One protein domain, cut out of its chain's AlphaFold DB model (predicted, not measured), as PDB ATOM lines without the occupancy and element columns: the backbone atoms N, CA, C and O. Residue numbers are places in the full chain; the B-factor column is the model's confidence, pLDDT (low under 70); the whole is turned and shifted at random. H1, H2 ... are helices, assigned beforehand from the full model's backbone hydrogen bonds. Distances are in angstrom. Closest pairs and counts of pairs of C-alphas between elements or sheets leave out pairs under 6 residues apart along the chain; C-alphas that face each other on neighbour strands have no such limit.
ATOM      1  N   TRP A 421     214.458 240.385 168.755       79.56
ATOM      2  CA  TRP A 421     213.626 240.333 169.958       79.56
ATOM      3  C   TRP A 421     212.439 241.286 169.856       79.56
ATOM      4  O   TRP A 421     211.342 240.935 170.272       79.56
ATOM      5  N   PHE A 422     212.628 242.466 169.258       77.06
ATOM      6  CA  PHE A 422     211.541 243.416 169.057       77.06
ATOM      7  C   PHE A 422     210.453 242.840 168.145       77.06
ATOM      8  O   PHE A 422     209.285 242.882 168.512       77.06
ATOM      9  N   ALA A 423     210.819 242.248 167.003       74.38
ATOM     10  CA  ALA A 423     209.847 241.622 166.105       74.38
ATOM     11  C   ALA A 423     209.110 240.459 166.796       74.38
ATOM     12  O   ALA A 423     207.886 240.372 166.728       74.38
ATOM     13  N   GLN A 424     209.836 239.613 167.534       79.12
ATOM     14  CA  GLN A 424     209.253 238.507 168.300       79.12
ATOM     15  C   GLN A 424     208.334 238.985 169.435       79.12
ATOM     16  O   GLN A 424     207.268 238.415 169.664       79.12
ATOM     17  N   HIS A 425     208.736 240.030 170.158       76.44
ATOM     18  CA  HIS A 425     207.974 240.616 171.254       76.44
ATOM     19  C   HIS A 425     206.692 241.272 170.744       76.44
ATOM     20  O   HIS A 425     205.621 241.036 171.298       76.44
ATOM     21  N   GLN A 426     206.784 242.043 169.661       73.06
ATOM     22  CA  GLN A 426     205.634 242.673 169.022       73.06
ATOM     23  C   GLN A 426     204.646 241.629 168.483       73.06
ATOM     24  O   GLN A 426     203.445 241.731 168.730       73.06
ATOM     25  N   LEU A 427     205.145 240.559 167.856       72.81
ATOM     26  CA  LEU A 427     204.324 239.420 167.440       72.81
ATOM     27  C   LEU A 427     203.627 238.744 168.633       72.81
ATOM     28  O   LEU A 427     202.436 238.446 168.566       72.81
ATOM     29  N   ARG A 428     204.344 238.538 169.749       73.81
ATOM     30  CA  ARG A 428     203.776 237.971 170.982       73.81
ATOM     31  C   ARG A 428     202.696 238.875 171.578       73.81
ATOM     32  O   ARG A 428     201.654 238.356 171.961       73.81
ATOM     33  N   LEU A 429     202.916 240.190 171.641       70.50
ATOM     34  CA  LEU A 429     201.926 241.151 172.141       70.50
ATOM     35  C   LEU A 429     200.654 241.150 171.291       70.50
ATOM     36  O   LEU A 429     199.549 241.045 171.829       70.50
ATOM     37  N   ALA A 430     200.804 241.210 169.967       67.62
ATOM     38  CA  ALA A 430     199.678 241.160 169.046       67.62
ATOM     39  C   ALA A 430     198.899 239.845 169.184       67.62
ATOM     40  O   ALA A 430     197.671 239.855 169.244       67.62
ATOM     41  N   TRP A 431     199.604 238.721 169.341       67.88
ATOM     42  CA  TRP A 431     198.972 237.433 169.606       67.88
ATOM     43  C   TRP A 431     198.241 237.389 170.951       67.88
ATOM     44  O   TRP A 431     197.113 236.901 171.010       67.88
ATOM     45  N   THR A 432     198.827 237.911 172.035       69.56
ATOM     46  CA  THR A 432     198.142 237.952 173.336       69.56
ATOM     47  C   THR A 432     196.886 238.813 173.278       69.56
ATOM     48  O   THR A 432     195.852 238.402 173.795       69.56
ATOM     49  N   ASN A 433     196.937 239.954 172.588       68.81
ATOM     50  CA  ASN A 433     195.778 240.824 172.410       68.81
ATOM     51  C   ASN A 433     194.675 240.121 171.608       68.81
ATOM     52  O   ASN A 433     193.513 240.165 172.005       68.81
ATOM     53  N   GLU A 434     195.032 239.414 170.535       69.31
ATOM     54  CA  GLU A 434     194.075 238.662 169.719       69.31
ATOM     55  C   GLU A 434     193.474 237.456 170.460       69.31
ATOM     56  O   GLU A 434     192.270 237.200 170.392       69.31
ATOM     57  N   SER A 435     194.285 236.753 171.252       66.19
ATOM     58  CA  SER A 435     193.824 235.653 172.109       66.19
ATOM     59  C   SER A 435     192.834 236.153 173.163       66.19
ATOM     60  O   SER A 435     191.773 235.560 173.355       66.19
ATOM     61  N   ILE A 436     193.141 237.285 173.809       64.62
ATOM     62  CA  ILE A 436     192.255 237.927 174.790       64.62
ATOM     63  C   ILE A 436     190.952 238.382 174.119       64.62
ATOM     64  O   ILE A 436     189.879 238.146 174.673       64.62
ATOM     65  N   ARG A 437     191.012 238.975 172.919       67.25
ATOM     66  CA  ARG A 437     189.816 239.332 172.134       67.25
ATOM     67  C   ARG A 437     188.950 238.115 171.832       67.25
ATOM     68  O   ARG A 437     187.742 238.175 172.030       67.25
ATOM     69  N   THR A 438     189.555 237.012 171.401       71.38
ATOM     70  CA  THR A 438     188.831 235.773 171.082       71.38
ATOM     71  C   THR A 438     188.110 235.216 172.310       71.38
ATOM     72  O   THR A 438     186.922 234.911 172.235       71.38
ATOM     73  N   ILE A 439     188.791 235.155 173.459       69.94
ATOM     74  CA  ILE A 439     188.210 234.685 174.728       69.94
ATOM     75  C   ILE A 439     187.060 235.592 175.176       69.94
ATOM     76  O   ILE A 439     186.004 235.109 175.582       69.94
ATOM     77  N   LEU A 440     187.243 236.909 175.098       65.00
ATOM     78  CA  LEU A 440     186.199 237.855 175.480       65.00
ATOM     79  C   LEU A 440     184.996 237.800 174.530       65.00
ATOM     80  O   LEU A 440     183.866 237.853 175.003       65.00
ATOM     81  N   ASN A 441     185.215 237.630 173.223       71.75
ATOM     82  CA  ASN A 441     184.138 237.439 172.248       71.75
ATOM     83  C   ASN A 441     183.348 236.152 172.524       71.75
ATOM     84  O   ASN A 441     182.121 236.178 172.491       71.75
ATOM     85  N   GLN A 442     184.027 235.043 172.843       74.38
ATOM     86  CA  GLN A 442     183.371 233.795 173.251       74.38
ATOM     87  C   GLN A 442     182.555 233.975 174.532       74.38
ATOM     88  O   GLN A 442     181.429 233.493 174.609       74.38
ATOM     89  N   LYS A 443     183.100 234.695 175.518       70.88
ATOM     90  CA  LYS A 443     182.404 234.978 176.773       70.88
ATOM     91  C   LYS A 443     181.149 235.823 176.556       70.88
ATOM     92  O   LYS A 443     180.085 235.435 177.013       70.88
ATOM     93  N   VAL A 444     181.242 236.907 175.784       73.06
ATOM     94  CA  VAL A 444     180.071 237.733 175.444       73.06
ATOM     95  C   VAL A 444     179.031 236.948 174.641       73.06
ATOM     96  O   VAL A 444     177.838 237.130 174.862       73.06
ATOM     97  N   ALA A 445     179.452 236.057 173.739       69.38
ATOM     98  CA  ALA A 445     178.531 235.179 173.020       69.38
ATOM     99  C   ALA A 445     177.821 234.182 173.956       69.38
ATOM    100  O   ALA A 445     176.617 233.987 173.823       69.38
ATOM    101  N   ALA A 446     178.537 233.588 174.917       71.81
ATOM    102  CA  ALA A 446     177.956 232.693 175.916       71.81
ATOM    103  C   ALA A 446     176.965 233.421 176.841       71.81
ATOM    104  O   ALA A 446     175.877 232.908 177.081       71.81
ATOM    105  N   ASP A 447     177.306 234.633 177.286       66.81
ATOM    106  CA  ASP A 447     176.444 235.457 178.142       66.81
ATOM    107  C   ASP A 447     175.156 235.890 177.402       66.81
ATOM    108  O   ASP A 447     174.080 235.911 177.993       66.81
ATOM    109  N   LEU A 448     175.229 236.171 176.091       64.81
ATOM    110  CA  LEU A 448     174.052 236.444 175.247       64.81
ATOM    111  C   LEU A 448     173.145 235.215 175.077       64.81
ATOM    112  O   LEU A 448     171.927 235.358 175.056       64.81
ATOM    113  N   ILE A 449     173.730 234.022 174.941       68.56
ATOM    114  CA  ILE A 449     172.976 232.765 174.834       68.56
ATOM    115  C   ILE A 449     172.301 232.430 176.169       68.56
ATOM    116  O   ILE A 449     171.147 232.015 176.164       68.56
ATOM    117  N   ALA A 450     172.986 232.636 177.298       66.44
ATOM    118  CA  ALA A 450     172.417 232.435 178.630       66.44
ATOM    119  C   ALA A 450     171.253 233.402 178.905       66.44
ATOM    120  O   ALA A 450     170.185 232.962 179.313       66.44
ATOM    121  N   ALA A 451     171.410 234.689 178.571       63.44
ATOM    122  CA  ALA A 451     170.333 235.674 178.697       63.44
ATOM    123  C   ALA A 451     169.110 235.342 177.820       63.44
ATOM    124  O   ALA A 451     167.986 235.603 178.222       63.44
ATOM    125  N   ASP A 472     178.147 244.215 180.960       61.91
ATOM    126  CA  ASP A 472     178.579 245.510 180.441       61.91
ATOM    127  C   ASP A 472     180.072 245.800 180.713       61.91
ATOM    128  O   ASP A 472     180.718 246.469 179.900       61.91
ATOM    129  N   ASP A 473     180.693 245.204 181.746       65.25
ATOM    130  CA  ASP A 473     182.153 245.293 181.969       65.25
ATOM    131  C   ASP A 473     182.940 244.491 180.916       65.25
ATOM    132  O   ASP A 473     183.983 244.936 180.422       65.25
ATOM    133  N   ALA A 474     182.425 243.325 180.508       60.50
ATOM    134  CA  ALA A 474     183.025 242.514 179.448       60.50
ATOM    135  C   ALA A 474     182.950 243.220 178.082       60.50
ATOM    136  O   ALA A 474     183.941 243.248 177.342       60.50
ATOM    137  N   ARG A 475     181.814 243.866 177.777       66.88
ATOM    138  CA  ARG A 475     181.626 244.695 176.573       66.88
ATOM    139  C   ARG A 475     182.522 245.935 176.580       66.88
ATOM    140  O   ARG A 475     183.189 246.205 175.582       66.88
ATOM    141  N   ALA A 476     182.627 246.641 177.708       67.75
ATOM    142  CA  ALA A 476     183.515 247.797 177.846       67.75
ATOM    143  C   ALA A 476     185.002 247.417 177.693       67.75
ATOM    144  O   ALA A 476     185.782 248.151 177.075       67.75
ATOM    145  N   ARG A 477     185.415 246.249 178.208       63.00
ATOM    146  CA  ARG A 477     186.767 245.694 178.007       63.00
ATOM    147  C   ARG A 477     187.036 245.315 176.552       63.00
ATOM    148  O   ARG A 477     188.111 245.637 176.049       63.00
ATOM    149  N   LEU A 478     186.069 244.707 175.862       63.66
ATOM    150  CA  LEU A 478     186.157 244.445 174.422       63.66
ATOM    151  C   LEU A 478     186.294 245.731 173.614       63.66
ATOM    152  O   LEU A 478     187.156 245.794 172.747       63.66
ATOM    153  N   GLN A 479     185.526 246.773 173.927       69.81
ATOM    154  CA  GLN A 479     185.588 248.050 173.214       69.81
ATOM    155  C   GLN A 479     186.947 248.752 173.389       69.81
ATOM    156  O   GLN A 479     187.498 249.298 172.435       69.81
ATOM    157  N   ARG A 480     187.556 248.673 174.584       64.31
ATOM    158  CA  ARG A 480     188.934 249.157 174.821       64.31
ATOM    159  C   ARG A 480     189.979 248.344 174.054       64.31
ATOM    160  O   ARG A 480     190.939 248.913 173.546       64.31
ATOM    161  N   LEU A 481     189.791 247.029 173.951       59.31
ATOM    162  CA  LEU A 481     190.681 246.140 173.198       59.31
ATOM    163  C   LEU A 481     190.467 246.215 171.684       59.31
ATOM    164  O   LEU A 481     191.406 245.945 170.942       59.31
ATOM    165  N   GLN A 482     189.285 246.604 171.205       59.72
ATOM    166  CA  GLN A 482     189.032 246.944 169.800       59.72
ATOM    167  C   GLN A 482     189.798 248.207 169.383       59.72
ATOM    168  O   GLN A 482     190.204 248.307 168.232       59.72
ATOM    169  N   GLY A 483     190.060 249.126 170.320       53.19
ATOM    170  CA  GLY A 483     190.958 250.270 170.123       53.19
ATOM    171  C   GLY A 483     192.451 249.971 170.337       53.19
ATOM    172  O   GLY A 483     193.279 250.846 170.100       53.19
ATOM    173  N   ALA A 484     192.813 248.770 170.803       53.41
ATOM    174  CA  ALA A 484     194.209 248.345 170.928       53.41
ATOM    175  C   ALA A 484     194.758 247.870 169.573       53.41
ATOM    176  O   ALA A 484     193.996 247.416 168.722       53.41
ATOM    177  N   ALA A 485     196.077 247.949 169.384       53.25
ATOM    178  CA  ALA A 485     196.742 247.629 168.120       53.25
ATOM    179  C   ALA A 485     196.290 246.269 167.549       53.25
ATOM    180  O   ALA A 485     196.363 245.237 168.227       53.25
ATOM    181  N   SER A 486     195.786 246.281 166.314       55.75
ATOM    182  CA  SER A 486     195.492 245.072 165.544       55.75
ATOM    183  C   SER A 486     196.791 244.354 165.177       55.75
ATOM    184  O   SER A 486     197.861 244.958 165.133       55.75
ATOM    185  N   ILE A 487     196.707 243.064 164.851       53.56
ATOM    186  CA  ILE A 487     197.819 242.334 164.226       53.56
ATOM    187  C   ILE A 487     198.309 243.070 162.961       53.56
ATOM    188  O   ILE A 487     199.503 243.056 162.672       53.56
ATOM    189  N   ASP A 488     197.418 243.779 162.263       53.16
ATOM    190  CA  ASP A 488     197.755 244.569 161.073       53.16
ATOM    191  C   ASP A 488     198.477 245.894 161.406       53.16
ATOM    192  O   ASP A 488     199.218 246.412 160.572       53.16
ATOM    193  N   ASP A 489     198.384 246.406 162.643       58.28
ATOM    194  CA  ASP A 489     199.138 247.593 163.088       58.28
ATOM    195  C   ASP A 489     200.631 247.287 163.329       58.28
ATOM    196  O   ASP A 489     201.455 248.200 163.424       58.28
ATOM    197  N   LEU A 490     201.032 246.006 163.341       54.28
ATOM    198  CA  LEU A 490     202.445 245.602 163.299       54.28
ATOM    199  C   LEU A 490     203.143 246.049 162.006       54.28
ATOM    200  O   LEU A 490     204.351 246.296 162.021       54.28
ATOM    201  N   LEU A 491     202.393 246.212 160.907       53.56
ATOM    202  CA  LEU A 491     202.902 246.770 159.649       53.56
ATOM    203  C   LEU A 491     203.251 248.264 159.784       53.56
ATOM    204  O   LEU A 491     204.065 248.776 159.017       53.56
ATOM    205  N   VAL A 492     202.699 248.968 160.780       54.62
ATOM    206  CA  VAL A 492     202.908 250.413 160.995       54.62
ATOM    207  C   VAL A 492     204.188 250.697 161.798       54.62
ATOM    208  O   VAL A 492     204.837 251.728 161.589       54.62
ATOM    209  N   ASN A 493     204.655 249.747 162.619       62.94
ATOM    210  CA  ASN A 493     205.889 249.877 163.412       62.94
ATOM    211  C   ASN A 493     207.184 249.588 162.632       62.94
ATOM    212  O   ASN A 493     208.257 249.429 163.223       62.94
ATOM    213  N   LEU A 494     207.131 249.608 161.293       67.38
ATOM    214  CA  LEU A 494     208.321 249.594 160.438       67.38
ATOM    215  C   LEU A 494     209.339 250.646 160.892       67.38
ATOM    216  O   LEU A 494     210.523 250.337 160.957       67.38
ATOM    217  N   LYS A 495     208.906 251.855 161.274       70.44
ATOM    218  CA  LYS A 495     209.811 252.931 161.721       70.44
ATOM    219  C   LYS A 495     210.636 252.554 162.958       70.44
ATOM    220  O   LYS A 495     211.825 252.860 162.996       70.44
ATOM    221  N   GLU A 496     210.041 251.870 163.930       73.56
ATOM    222  CA  GLU A 496     210.742 251.424 165.142       73.56
ATOM    223  C   GLU A 496     211.684 250.254 164.835       73.56
ATOM    224  O   GLU A 496     212.837 250.252 165.265       73.56
ATOM    225  N   LEU A 497     211.249 249.314 163.988       75.31
ATOM    226  CA  LEU A 497     212.116 248.244 163.484       75.31
ATOM    227  C   LEU A 497     213.323 248.793 162.720       75.31
ATOM    228  O   LEU A 497     214.439 248.321 162.915       75.31
ATOM    229  N   HIS A 498     213.132 249.822 161.896       81.31
ATOM    230  CA  HIS A 498     214.226 250.512 161.216       81.31
ATOM    231  C   HIS A 498     215.203 251.124 162.228       81.31
ATOM    232  O   HIS A 498     216.410 250.946 162.095       81.31
ATOM    233  N   GLN A 499     214.702 251.799 163.268       80.56
ATOM    234  CA  GLN A 499     215.539 252.391 164.317       80.56
ATOM    235  C   GLN A 499     216.307 251.357 165.139       80.56
ATOM    236  O   GLN A 499     217.403 251.651 165.604       80.56
ATOM    237  N   ILE A 500     215.788 250.148 165.312       80.81
ATOM    238  CA  ILE A 500     216.501 249.097 166.044       80.81
ATOM    239  C   ILE A 500     217.539 248.419 165.144       80.81
ATOM    240  O   ILE A 500     218.667 248.178 165.569       80.81
ATOM    241  N   LEU A 501     217.186 248.160 163.885       82.44
ATOM    242  CA  LEU A 501     218.010 247.381 162.961       82.44
ATOM    243  C   LEU A 501     219.057 248.215 162.201       82.44
ATOM    244  O   LEU A 501     219.975 247.635 161.631       82.44
ATOM    245  N   HIS A 502     218.998 249.557 162.232       81.19
ATOM    246  CA  HIS A 502     219.897 250.427 161.447       81.19
ATOM    247  C   HIS A 502     221.401 250.253 161.712       81.19
ATOM    248  O   HIS A 502     222.206 250.704 160.901       81.19
ATOM    249  N   ARG A 503     221.793 249.657 162.846       80.06
ATOM    250  CA  ARG A 503     223.204 249.419 163.199       80.06
ATOM    251  C   ARG A 503     223.710 248.045 162.778       80.06
ATOM    252  O   ARG A 503     224.913 247.810 162.856       80.06
ATOM    253  N   ASP A 504     222.824 247.139 162.373       84.94
ATOM    254  CA  ASP A 504     223.224 245.794 161.978       84.94
ATOM    255  C   ASP A 504     223.830 245.814 160.571       84.94
ATOM    256  O   ASP A 504     223.265 246.371 159.628       84.94
ATOM    257  N   SER A 505     224.989 245.174 160.424       81.12
ATOM    258  CA  SER A 505     225.673 245.045 159.139       81.12
ATOM    259  C   SER A 505     224.785 244.438 158.046       81.12
ATOM    260  O   SER A 505     224.796 244.952 156.932       81.12
ATOM    261  N   ARG A 506     223.952 243.435 158.368       82.81
ATOM    262  CA  ARG A 506     223.030 242.753 157.439       82.81
ATOM    263  C   ARG A 506     221.945 243.696 156.925       82.81
ATOM    264  O   ARG A 506     221.561 243.641 155.761       82.81
ATOM    265  N   TYR A 507     221.495 244.610 157.781       83.75
ATOM    266  CA  TYR A 507     220.522 245.640 157.429       83.75
ATOM    267  C   TYR A 507     221.124 246.711 156.504       83.75
ATOM    268  O   TYR A 507     220.460 247.187 155.582       83.75
ATOM    269  N   LEU A 508     222.394 247.066 156.723       82.88
ATOM    270  CA  LEU A 508     223.111 248.059 155.920       82.88
ATOM    271  C   LEU A 508     223.432 247.569 154.499       82.88
ATOM    272  O   LEU A 508     223.510 248.388 153.584       82.88
ATOM    273  N   VAL A 509     223.554 246.254 154.280       81.44
ATOM    274  CA  VAL A 509     223.821 245.682 152.944       81.44
ATOM    275  C   VAL A 509     222.751 246.078 151.920       81.44
ATOM    276  O   VAL A 509     223.085 246.355 150.771       81.44
ATOM    277  N   LEU A 510     221.479 246.155 152.327       81.31
ATOM    278  CA  LEU A 510     220.342 246.520 151.469       81.31
ATOM    279  C   LEU A 510     219.963 248.012 151.566       81.31
ATOM    280  O   LEU A 510     218.856 248.400 151.204       81.31
ATOM    281  N   GLN A 511     220.861 248.879 152.049       78.12
ATOM    282  CA  GLN A 511     220.573 250.314 152.182       78.12
ATOM    283  C   GLN A 511     220.373 251.021 150.829       78.12
ATOM    284  O   GLN A 511     219.666 252.026 150.769       78.12
ATOM    285  N   PHE A 512     220.982 250.509 149.756       77.31
ATOM    286  CA  PHE A 512     220.885 251.086 148.411       77.31
ATOM    287  C   PHE A 512     219.472 250.970 147.809       77.31
ATOM    288  O   PHE A 512     219.126 251.781 146.954       77.31
ATOM    289  N   ASP A 513     218.655 250.014 148.269       81.94
ATOM    290  CA  ASP A 513     217.263 249.838 147.844       81.94
ATOM    291  C   ASP A 513     216.316 249.794 149.058       81.94
ATOM    292  O   ASP A 513     215.929 248.725 149.549       81.94
ATOM    293  N   PRO A 514     215.927 250.975 149.576       83.06
ATOM    294  CA  PRO A 514     215.004 251.068 150.698       83.06
ATOM    295  C   PRO A 514     213.624 250.479 150.392       83.06
ATOM    296  O   PRO A 514     212.956 250.022 151.317       83.06
ATOM    297  N   ALA A 515     213.179 250.503 149.130       83.50
ATOM    298  CA  ALA A 515     211.868 249.992 148.745       83.50
ATOM    299  C   ALA A 515     211.836 248.468 148.869       83.50
ATOM    300  O   ALA A 515     210.938 247.919 149.511       83.50
ATOM    301  N   GLU A 516     212.863 247.799 148.348       83.06
ATOM    302  CA  GLU A 516     212.963 246.349 148.430       83.06
ATOM    303  C   GLU A 516     213.202 245.867 149.861       83.06
ATOM    304  O   GLU A 516     212.574 244.909 150.309       83.06
ATOM    305  N   ARG A 517     214.031 246.577 150.633       85.56
ATOM    306  CA  ARG A 517     214.200 246.298 152.065       85.56
ATOM    307  C   ARG A 517     212.866 246.360 152.809       85.56
ATOM    308  O   ARG A 517     212.556 245.462 153.587       85.56
ATOM    309  N   ASN A 518     212.075 247.408 152.572       84.19
ATOM    310  CA  ASN A 518     210.775 247.570 153.221       84.19
ATOM    311  C   ASN A 518     209.814 246.452 152.825       84.19
ATOM    312  O   ASN A 518     209.131 245.916 153.692       84.19
ATOM    313  N   ARG A 519     209.815 246.069 151.546       85.62
ATOM    314  CA  ARG A 519     209.021 244.955 151.036       85.62
ATOM    315  C   ARG A 519     209.363 243.643 151.744       85.62
ATOM    316  O   ARG A 519     208.466 243.007 152.290       85.62
ATOM    317  N   ILE A 520     210.648 243.294 151.831       85.50
ATOM    318  CA  ILE A 520     211.118 242.088 152.539       85.50
ATOM    319  C   ILE A 520     210.712 242.135 154.012       85.50
ATOM    320  O   ILE A 520     210.257 241.134 154.563       85.50
ATOM    321  N   MET A 521     210.840 243.301 154.657       82.69
ATOM    322  CA  MET A 521     210.412 243.477 156.044       82.69
ATOM    323  C   MET A 521     208.911 243.230 156.214       82.69
ATOM    324  O   MET A 521     208.522 242.503 157.123       82.69
ATOM    325  N   THR A 522     208.073 243.787 155.338       82.06
ATOM    326  CA  THR A 522     206.620 243.577 155.393       82.06
ATOM    327  C   THR A 522     206.218 242.138 155.093       82.06
ATOM    328  O   THR A 522     205.401 241.586 155.825       82.06
ATOM    329  N   GLU A 523     206.819 241.511 154.078       85.31
ATOM    330  CA  GLU A 523     206.554 240.116 153.704       85.31
ATOM    331  C   GLU A 523     206.943 239.176 154.855       85.31
ATOM    332  O   GLU A 523     206.128 238.373 155.297       85.31
ATOM    333  N   THR A 524     208.129 239.357 155.445       84.88
ATOM    334  CA  THR A 524     208.597 238.527 156.572       84.88
ATOM    335  C   THR A 524     207.701 238.663 157.802       84.88
ATOM    336  O   THR A 524     207.375 237.670 158.451       84.88
ATOM    337  N   LEU A 525     207.295 239.889 158.149       78.62
ATOM    338  CA  LEU A 525     206.392 240.119 159.279       78.62
ATOM    339  C   LEU A 525     205.011 239.507 159.020       78.62
ATOM    340  O   LEU A 525     204.433 238.911 159.927       78.62
ATOM    341  N   SER A 526     204.508 239.609 157.787       80.31
ATOM    342  CA  SER A 526     203.246 238.997 157.373       80.31
ATOM    343  C   SER A 526     203.305 237.467 157.471       80.31
ATOM    344  O   SER A 526     202.423 236.876 158.090       80.31
ATOM    345  N   GLU A 527     204.381 236.831 156.995       83.94
ATOM    346  CA  GLU A 527     204.610 235.385 157.151       83.94
ATOM    347  C   GLU A 527     204.667 234.957 158.627       83.94
ATOM    348  O   GLU A 527     204.079 233.947 159.021       83.94
ATOM    349  N   MET A 528     205.370 235.722 159.471       79.00
ATOM    350  CA  MET A 528     205.462 235.443 160.909       79.00
ATOM    351  C   MET A 528     204.086 235.517 161.583       79.00
ATOM    352  O   MET A 528     203.754 234.671 162.416       79.00
ATOM    353  N   VAL A 529     203.268 236.495 161.196       74.50
ATOM    354  CA  VAL A 529     201.881 236.636 161.648       74.50
ATOM    355  C   VAL A 529     201.017 235.458 161.195       74.50
ATOM    356  O   VAL A 529     200.278 234.895 162.007       74.50
ATOM    357  N   GLU A 530     201.099 235.061 159.925       77.31
ATOM    358  CA  GLU A 530     200.342 233.924 159.391       77.31
ATOM    359  C   GLU A 530     200.715 232.611 160.084       77.31
ATOM    360  O   GLU A 530     199.829 231.839 160.456       77.31
ATOM    361  N   SER A 531     202.006 232.389 160.345       79.94
ATOM    362  CA  SER A 531     202.488 231.218 161.085       79.94
ATOM    363  C   SER A 531     201.869 231.129 162.483       79.94
ATOM    364  O   SER A 531     201.391 230.068 162.895       79.94
ATOM    365  N   VAL A 532     201.791 232.255 163.197       72.88
ATOM    366  CA  VAL A 532     201.163 232.320 164.525       72.88
ATOM    367  C   VAL A 532     199.649 232.086 164.451       72.88
ATOM    368  O   VAL A 532     199.101 231.352 165.277       72.88
ATOM    369  N   LYS A 533     198.962 232.632 163.436       71.31
ATOM    370  CA  LYS A 533     197.529 232.364 163.202       71.31
ATOM    371  C   LYS A 533     197.269 230.872 162.947       71.31
ATOM    372  O   LYS A 533     196.350 230.303 163.537       71.31
ATOM    373  N   GLN A 534     198.098 230.214 162.135       73.88
ATOM    374  CA  GLN A 534     197.989 228.775 161.858       73.88
ATOM    375  C   GLN A 534     198.239 227.915 163.107       73.88
ATOM    376  O   GLN A 534     197.491 226.969 163.360       73.88
ATOM    377  N   GLN A 535     199.239 228.261 163.925       70.50
ATOM    378  CA  GLN A 535     199.484 227.591 165.210       70.50
ATOM    379  C   GLN A 535     198.291 227.732 166.166       70.50
ATOM    380  O   GLN A 535     197.914 226.764 166.829       70.50
ATOM    381  N   SER A 536     197.651 228.907 166.193       66.94
ATOM    382  CA  SER A 536     196.442 229.153 166.984       66.94
ATOM    383  C   SER A 536     195.279 228.263 166.541       66.94
ATOM    384  O   SER A 536     194.704 227.560 167.372       66.94
ATOM    385  N   LEU A 537     194.973 228.219 165.240       67.31
ATOM    386  CA  LEU A 537     193.916 227.356 164.691       67.31
ATOM    387  C   LEU A 537     194.154 225.878 165.030       67.31
ATOM    388  O   LEU A 537     193.231 225.176 165.442       67.31
ATOM    389  N   TYR A 538     195.406 225.424 164.938       62.94
ATOM    390  CA  TYR A 538     195.780 224.056 165.288       62.94
ATOM    391  C   TYR A 538     195.629 223.761 166.793       62.94
ATOM    392  O   TYR A 538     195.128 222.701 167.164       62.94
ATOM    393  N   SER A 539     196.017 224.694 167.673       62.84
ATOM    394  CA  SER A 539     195.835 224.547 169.129       62.84
ATOM    395  C   SER A 539     194.363 224.569 169.558       62.84
ATOM    396  O   SER A 539     193.969 223.787 170.420       62.84
ATOM    397  N   SER A 540     193.535 225.398 168.913       59.62
ATOM    398  CA  SER A 540     192.100 225.485 169.189       59.62
ATOM    399  C   SER A 540     191.365 224.218 168.742       59.62
ATOM    400  O   SER A 540     190.523 223.723 169.485       59.62
ATOM    401  N   ALA A 541     191.749 223.632 167.601       57.34
ATOM    402  CA  ALA A 541     191.213 222.353 167.128       57.34
ATOM    403  C   ALA A 541     191.595 221.161 168.030       57.34
ATOM    404  O   ALA A 541     190.831 220.207 168.148       57.34
ATOM    405  N   LYS A 542     192.762 221.207 168.689       55.97
ATOM    406  CA  LYS A 542     193.217 220.160 169.623       55.97
ATOM    407  C   LYS A 542     192.608 220.260 171.022       55.97
ATOM    408  O   LYS A 542     192.552 219.249 171.704       55.97
ATOM    409  N   GLY A 543     192.201 221.454 171.454       47.34
ATOM    410  CA  GLY A 543     191.562 221.677 172.758       47.34
ATOM    411  C   GLY A 543     190.050 221.423 172.781       47.34
ATOM    412  O   GLY A 543     189.450 221.505 173.846       47.34
ATOM    413  N   GLN A 544     189.436 221.154 171.622       43.38
ATOM    414  CA  GLN A 544     188.010 220.828 171.471       43.38
ATOM    415  C   GLN A 544     187.739 219.329 171.221       43.38
ATOM    416  O   GLN A 544     186.577 218.940 171.125       43.38
TER     417      GLN A 544
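Overview. This is residues 421 to 451 and 472 to 544 of the 545 residues of the protein "FF domain-containing protein" of Dimargaris cristalligena (UniProt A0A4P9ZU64). Two long helices, H1 and H6, cross on a slant near the first third of H1 and spread apart from there, while a string of short helices, H2 to H5, leads back past H1 to the turn into H6. H2 and H3 pack on H1, H5 is at the far end near that turn, and residues 537 to 544 stick out. The printed part has 104 residues with six named helices, H1 to H6 in chain order, and no named strand; its class is all helix. It is a loose rod spanning 61 by 30 by 20 A, with a radius of gyration of the C-alphas of 17.8 A.

Along the chain. H1, residues 421 to 451, runs 44.4 A from C-alpha 421 at (213.626, 240.333, 169.958) to C-alpha 451 at (170.333, 235.674, 178.697). H2 is residues 472 to 482, 15.0 A long. H3 is residues 487 to 491, H4 residues 494 to 501 and H5 residues 505 to 509. H6, residues 514 to 542, runs 42.3 A and ends at C-alpha 542 at (193.217, 220.160, 169.623).

Arrangement. The hub, H1, touches H2, H3 and H6. Its residues 433 to 444 touch H2, closest at the C-alphas of Leu 440 and Leu 478, 6.7 A, at a shallow tilt of 31 degrees, opposite ways. The closest C-alphas of H1 and H3 are Ala 430 and Ile 487, 5.3 A. H1 and H6 touch at Leu 427 and Val 529, closest C-alphas 6.9 A, at a steep tilt of 42 degrees, the same way. H3 touches H6, closest C-alphas Leu 491 and Thr 522, 6.5 A. H4 is close to H1 but not clearly touching, with C-alphas 422 and 497 closest at 7.4 A. H5 and H6 are only just apart, at 8.3 A. Every O i to N i+4 pair is within hydrogen-bond range in H1, H2, H4, H5 and H6; H3 has 0 of 1, and 2 of 2 O i to N i+3 pairs.

Size, cuts and confidence. The C-alphas farthest apart, Ala 451 and Phe 512, are 60.9 A apart. Residues 452 to 471 are not printed, a gap of 13.0 A between C-alphas 451 and 472. The links printed whole are tight. Mean pLDDT of the printed part is 70.9; residues 472 to 494 and 536 to 544 are among those under 70.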